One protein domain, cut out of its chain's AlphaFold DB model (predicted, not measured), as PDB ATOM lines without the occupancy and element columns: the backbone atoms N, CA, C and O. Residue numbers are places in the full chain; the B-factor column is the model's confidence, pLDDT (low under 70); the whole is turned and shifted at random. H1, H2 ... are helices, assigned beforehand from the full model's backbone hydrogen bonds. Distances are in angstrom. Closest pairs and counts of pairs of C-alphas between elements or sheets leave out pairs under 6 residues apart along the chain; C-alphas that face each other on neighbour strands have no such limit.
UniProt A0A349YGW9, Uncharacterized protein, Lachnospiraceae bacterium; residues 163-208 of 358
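AT A GLANCE: This is residues 163 to 208 of the 358 residues of an uncharacterized protein of Lachnospiraceae bacterium (UniProt A0A349YGW9). Two helices, H2 and H3, make a flat L, meeting in a corner where the last residues of H2 come close to the first part of H3; the one-turn helix H1 sits at the other end of H2. The far part of H3 and the tail after it, residues 201 to 208, stick out. The printed part has 46 residues with three named helices, H1, H2 and H3 in chain order, and no named strand; its class is all helix. It is only just loose, close to extended, with a radius of gyration of the C-alphas of 14.0 A, and it spans 41 by 28 by 9 A.

IN THESE COORDINATES: Find C-alpha 163 at (5.476, 177.461, 78.843), where H1 begins; it takes in residues 163 to 166. Go on to C-alpha 173 at (-1.914, 175.433, 86.076); from there H2 runs 19.7 A to residue 186. H3, residues 194 to 204, runs 15.0 A and ends at C-alpha 204 at (-31.360, 180.297, 84.265).

HOW THE PARTS SIT: H1 and H2 touch only at the corner by their link, H2 with residues 173 to 174 alone; look at the closest C-alphas, those of Leu 165 and Val 173, 5.4 A apart. At its other end H2 touches H3 with residues 185 to 186 alone, and the closest C-alphas are those of Val 185 and Lys 196, 5.2 A apart. The lines of H2 and H3 stand about perpendicular, at 86 degrees. H1 and H3 are apart. In H2 and H3 every O i to N i+4 pair is within hydrogen-bond range; H1 is too short for such a pair.

THE WHOLE: The C-alphas of Glu 163 and Ser 208 are the two farthest apart, at 42.4 A. Residues 201 to 208, of which 201 to 204 belong to H3, stand free. The printed part has no cut, and both links are short. The mean pLDDT of the printed part is 87.9; look at residue 192 for the one value under 70.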
ATOM      1  N   GLU A 163       6.465 177.024  79.838       97.31
ATOM      2  CA  GLU A 163       5.476 177.461  78.843       97.31
ATOM      3  C   GLU A 163       4.167 176.672  78.962       97.31
ATOM      4  O   GLU A 163       3.089 177.267  78.977       97.31
ATOM      5  N   THR A 164       4.254 175.351  79.135       96.88
ATOM      6  CA  THR A 164       3.082 174.487  79.351       96.88
ATOM      7  C   THR A 164       2.349 174.859  80.639       96.88
ATOM      8  O   THR A 164       1.140 175.089  80.617       96.88
ATOM      9  N   LEU A 165       3.077 174.991  81.754       97.06
ATOM     10  CA  LEU A 165       2.510 175.355  83.055       97.06
ATOM     11  C   LEU A 165       1.819 176.729  83.026       97.06
ATOM     12  O   LEU A 165       0.756 176.885  83.634       97.06
ATOM     13  N   ASN A 166       2.388 177.693  82.294       96.50
ATOM     14  CA  ASN A 166       1.878 179.063  82.168       96.50
ATOM     15  C   ASN A 166       0.801 179.243  81.084       96.50
ATOM     16  O   ASN A 166       0.181 180.309  81.010       96.50
ATOM     17  N   GLY A 167       0.578 178.235  80.239       95.81
ATOM     18  CA  GLY A 167      -0.398 178.271  79.156       95.81
ATOM     19  C   GLY A 167      -1.861 178.252  79.620       95.81
ATOM     20  O   GLY A 167      -2.198 178.450  80.789       95.81
ATOM     21  N   THR A 168      -2.765 178.025  78.669       94.38
ATOM     22  CA  THR A 168      -4.218 177.884  78.905       94.38
ATOM     23  C   THR A 168      -4.748 176.485  78.582       94.38
ATOM     24  O   THR A 168      -5.903 176.190  78.880       94.38
ATOM     25  N   GLY A 169      -3.928 175.643  77.949       93.31
ATOM     26  CA  GLY A 169      -4.289 174.293  77.522       93.31
ATOM     27  C   GLY A 169      -4.129 173.240  78.617       93.31
ATOM     28  O   GLY A 169      -3.903 173.544  79.789       93.31
ATOM     29  N   GLU A 170      -4.248 171.980  78.219       91.81
ATOM     30  CA  GLU A 170      -4.055 170.826  79.095       91.81
ATOM     31  C   GLU A 170      -2.624 170.779  79.659       91.81
ATOM     32  O   GLU A 170      -1.668 171.159  78.986       91.81
ATOM     33  N   GLY A 171      -2.485 170.393  80.928       92.25
ATOM     34  CA  GLY A 171      -1.214 170.460  81.663       92.25
ATOM     35  C   GLY A 171      -0.862 171.839  82.242       92.25
ATOM     36  O   GLY A 171       0.033 171.923  83.081       92.25
ATOM     37  N   SER A 172      -1.575 172.912  81.869       97.56
ATOM     38  CA  SER A 172      -1.376 174.233  82.478       97.56
ATOM     39  C   SER A 172      -1.994 174.335  83.871       97.56
ATOM     40  O   SER A 172      -3.057 173.770  84.152       97.56
ATOM     41  N   VAL A 173      -1.379 175.146  84.735       97.38
ATOM     42  CA  VAL A 173      -1.914 175.433  86.076       97.38
ATOM     43  C   VAL A 173      -3.272 176.125  85.965       97.38
ATOM     44  O   VAL A 173      -4.196 175.808  86.710       97.38
ATOM     45  N   LYS A 174      -3.428 177.037  84.996       96.12
ATOM     46  CA  LYS A 174      -4.684 177.763  84.780       96.12
ATOM     47  C   LYS A 174      -5.841 176.815  84.457       96.12
ATOM     48  O   LYS A 174      -6.910 176.961  85.047       96.12
ATOM     49  N   LYS A 175      -5.636 175.848  83.553       94.69
ATOM     50  CA  LYS A 175      -6.671 174.865  83.207       94.69
ATOM     51  C   LYS A 175      -6.979 173.947  84.386       94.69
ATOM     52  O   LYS A 175      -8.146 173.795  84.717       94.69
ATOM     53  N   ALA A 176      -5.955 173.414  85.053       94.94
ATOM     54  CA  ALA A 176      -6.139 172.531  86.204       94.94
ATOM     55  C   ALA A 176      -6.951 173.199  87.328       94.94
ATOM     56  O   ALA A 176      -7.857 172.586  87.885       94.94
ATOM     57  N   VAL A 177      -6.674 174.474  87.624       95.25
ATOM     58  CA  VAL A 177      -7.448 175.248  88.607       95.25
ATOM     59  C   VAL A 177      -8.879 175.482  88.124       95.25
ATOM     60  O   VAL A 177      -9.811 175.293  88.900       95.25
ATOM     61  N   SER A 178      -9.073 175.865  86.858       91.00
ATOM     62  CA  SER A 178     -10.413 176.067  86.288       91.00
ATOM     63  C   SER A 178     -11.266 174.799  86.358       91.00
ATOM     64  O   SER A 178     -12.420 174.864  86.774       91.00
ATOM     65  N   ASP A 179     -10.698 173.656  85.976       91.31
ATOM     66  CA  ASP A 179     -11.386 172.365  85.993       91.31
ATOM     67  C   ASP A 179     -11.704 171.940  87.432       91.31
ATOM     68  O   ASP A 179     -12.825 171.533  87.714       91.31
ATOM     69  N   ALA A 180     -10.766 172.113  88.370       89.38
ATOM     70  CA  ALA A 180     -11.002 171.815  89.782       89.38
ATOM     71  C   ALA A 180     -12.132 172.674  90.376       89.38
ATOM     72  O   ALA A 180     -12.979 172.153  91.097       89.38
ATOM     73  N   VAL A 181     -12.184 173.972  90.052       87.25
ATOM     74  CA  VAL A 181     -13.290 174.854  90.463       87.25
ATOM     75  C   VAL A 181     -14.613 174.387  89.856       87.25
ATOM     76  O   VAL A 181     -15.612 174.325  90.569       87.25
ATOM     77  N   ALA A 182     -14.628 174.010  88.576       85.00
ATOM     78  CA  ALA A 182     -15.825 173.482  87.928       85.00
ATOM     79  C   ALA A 182     -16.300 172.167  88.574       85.00
ATOM     80  O   ALA A 182     -17.491 172.026  88.841       85.00
ATOM     81  N   SER A 183     -15.390 171.245  88.901       83.38
ATOM     82  CA  SER A 183     -15.707 169.999  89.615       83.38
ATOM     83  C   SER A 183     -16.214 170.239  91.035       83.38
ATOM     84  O   SER A 183     -17.147 169.570  91.456       83.38
ATOM     85  N   ILE A 184     -15.678 171.221  91.770       82.00
ATOM     86  CA  ILE A 184     -16.214 171.596  93.094       82.00
ATOM     87  C   ILE A 184     -17.687 172.016  92.993       82.00
ATOM     88  O   ILE A 184     -18.467 171.729  93.897       82.00
ATOM     89  N   VAL A 185     -18.067 172.686  91.903       81.56
ATOM     90  CA  VAL A 185     -19.451 173.109  91.658       81.56
ATOM     91  C   VAL A 185     -20.310 171.952  91.136       81.56
ATOM     92  O   VAL A 185     -21.467 171.849  91.518       81.56
ATOM     93  N   ALA A 186     -19.779 171.079  90.277       78.81
ATOM     94  CA  ALA A 186     -20.550 170.004  89.645       78.81
ATOM     95  C   ALA A 186     -20.732 168.754  90.527       78.81
ATOM     96  O   ALA A 186     -21.801 168.150  90.497       78.81
ATOM     97  N   ASP A 187     -19.712 168.385  91.305       77.38
ATOM     98  CA  ASP A 187     -19.642 167.140  92.086       77.38
ATOM     99  C   ASP A 187     -19.865 167.370  93.593       77.38
ATOM    100  O   ASP A 187     -19.547 166.511  94.424       77.38
ATOM    101  N   ALA A 188     -20.385 168.541  93.975       75.81
ATOM    102  CA  ALA A 188     -20.729 168.829  95.361       75.81
ATOM    103  C   ALA A 188     -21.698 167.749  95.895       75.81
ATOM    104  O   ALA A 188     -22.700 167.441  95.246       75.81
ATOM    105  N   PRO A 189     -21.442 167.148  97.076       75.81
ATOM    106  CA  PRO A 189     -22.402 166.234  97.686       75.81
ATOM    107  C   PRO A 189     -23.753 166.934  97.857       75.81
ATOM    108  O   PRO A 189     -23.774 168.107  98.207       75.81
ATOM    109  N   ALA A 190     -24.872 166.217  97.719       72.62
ATOM    110  CA  ALA A 190     -26.222 166.803  97.752       72.62
ATOM    111  C   ALA A 190     -26.537 167.669  99.000       72.62
ATOM    112  O   ALA A 190     -27.413 168.522  98.960       72.62
ATOM    113  N   ALA A 191     -25.821 167.478 100.115       73.25
ATOM    114  CA  ALA A 191     -25.938 168.314 101.317       73.25
ATOM    115  C   ALA A 191     -25.227 169.688 101.217       73.25
ATOM    116  O   ALA A 191     -25.436 170.547 102.069       73.25
ATOM    117  N   TYR A 192     -24.387 169.886 100.199       66.00
ATOM    118  CA  TYR A 192     -23.571 171.076  99.924       66.00
ATOM    119  C   TYR A 192     -23.814 171.628  98.506       66.00
ATOM    120  O   TYR A 192     -23.000 172.392  97.992       66.00
ATOM    121  N   ASP A 193     -24.945 171.265  97.892       77.62
ATOM    122  CA  ASP A 193     -25.327 171.606  96.511       77.62
ATOM    123  C   ASP A 193     -25.622 173.106  96.301       77.62
ATOM    124  O   ASP A 193     -25.879 173.565  95.195       77.62
ATOM    125  N   THR A 194     -25.533 173.920  97.354       81.81
ATOM    126  CA  THR A 194     -25.864 175.352  97.327       81.81
ATOM    127  C   THR A 194     -25.055 176.140  96.296       81.81
ATOM    128  O   THR A 194     -25.566 177.090  95.708       81.81
ATOM    129  N   LEU A 195     -23.801 175.760  96.033       83.62
ATOM    130  CA  LEU A 195     -22.977 176.412  95.006       83.62
ATOM    131  C   LEU A 195     -23.455 176.085  93.589       83.62
ATOM    132  O   LEU A 195     -23.472 176.973  92.733       83.62
ATOM    133  N   LYS A 196     -23.870 174.840  93.349       82.56
ATOM    134  CA  LYS A 196     -24.468 174.421  92.083       82.56
ATOM    135  C   LYS A 196     -25.822 175.080  91.884       82.56
ATOM    136  O   LYS A 196     -26.055 175.654  90.829       82.56
ATOM    137  N   GLU A 197     -26.668 175.071  92.911       85.31
ATOM    138  CA  GLU A 197     -27.971 175.733  92.903       85.31
ATOM    139  C   GLU A 197     -27.830 177.224  92.577       85.31
ATOM    140  O   GLU A 197     -28.549 177.732  91.723       85.31
ATOM    141  N   ILE A 198     -26.868 177.926  93.190       86.50
ATOM    142  CA  ILE A 198     -26.593 179.341  92.895       86.50
ATOM    143  C   ILE A 198     -26.100 179.525  91.451       86.50
ATOM    144  O   ILE A 198     -26.556 180.441  90.767       86.50
ATOM    145  N   SER A 199     -25.192 178.672  90.971       85.81
ATOM    146  CA  SER A 199     -24.674 178.724  89.596       85.81
ATOM    147  C   SER A 199     -25.776 178.494  88.556       85.81
ATOM    148  O   SER A 199     -25.922 179.272  87.607       85.81
ATOM    149  N   ASP A 200     -26.577 177.449  88.753       87.62
ATOM    150  CA  ASP A 200     -27.706 177.107  87.893       87.62
ATOM    151  C   ASP A 200     -28.748 178.230  87.943       87.62
ATOM    152  O   ASP A 200     -29.193 178.693  86.895       87.62
ATOM    153  N   TRP A 201     -29.054 178.763  89.132       90.25
ATOM    154  CA  TRP A 201     -29.995 179.869  89.295       90.25
ATOM    155  C   TRP A 201     -29.543 181.131  88.558       90.25
ATOM    156  O   TRP A 201     -30.335 181.697  87.806       90.25
ATOM    157  N   ILE A 202     -28.282 181.554  88.709       88.44
ATOM    158  CA  ILE A 202     -27.723 182.709  87.981       88.44
ATOM    159  C   ILE A 202     -27.833 182.488  86.470       88.44
ATOM    160  O   ILE A 202     -28.204 183.402  85.736       88.44
ATOM    161  N   THR A 203     -27.548 181.271  86.009       88.31
ATOM    162  CA  THR A 203     -27.570 180.926  84.584       88.31
ATOM    163  C   THR A 203     -28.991 180.937  84.023       88.31
ATOM    164  O   THR A 203     -29.226 181.516  82.963       88.31
ATOM    165  N   THR A 204     -29.965 180.357  84.730       91.62
ATOM    166  CA  THR A 204     -31.360 180.297  84.265       91.62
ATOM    167  C   THR A 204     -32.129 181.601  84.480       91.62
ATOM    168  O   THR A 204     -33.160 181.794  83.844       91.62
ATOM    169  N   HIS A 205     -31.650 182.501  85.347       91.94
ATOM    170  CA  HIS A 205     -32.302 183.783  85.663       91.94
ATOM    171  C   HIS A 205     -31.527 185.009  85.163       91.94
ATOM    172  O   HIS A 205     -31.871 186.142  85.509       91.94
ATOM    173  N   ALA A 206     -30.513 184.819  84.313       92.81
ATOM    174  CA  ALA A 206     -29.690 185.911  83.790       92.81
ATOM    175  C   ALA A 206     -30.517 187.011  83.090       92.81
ATOM    176  O   ALA A 206     -30.145 188.184  83.126       92.81
ATOM    177  N   SER A 207     -31.654 186.650  82.480       94.31
ATOM    178  CA  SER A 207     -32.545 187.583  81.783       94.31
ATOM    179  C   SER A 207     -33.725 188.077  82.617       94.31
ATOM    180  O   SER A 207     -34.375 189.031  82.198       94.31
ATOM    181  N   SER A 208     -34.011 187.512  83.797       94.75
ATOM    182  CA  SER A 208     -35.279 187.770  84.501       94.75
ATOM    183  C   SER A 208     -35.513 189.253  84.801       94.75
ATOM    184  O   SER A 208     -36.636 189.738  84.686       94.75
TER     185      SER A 208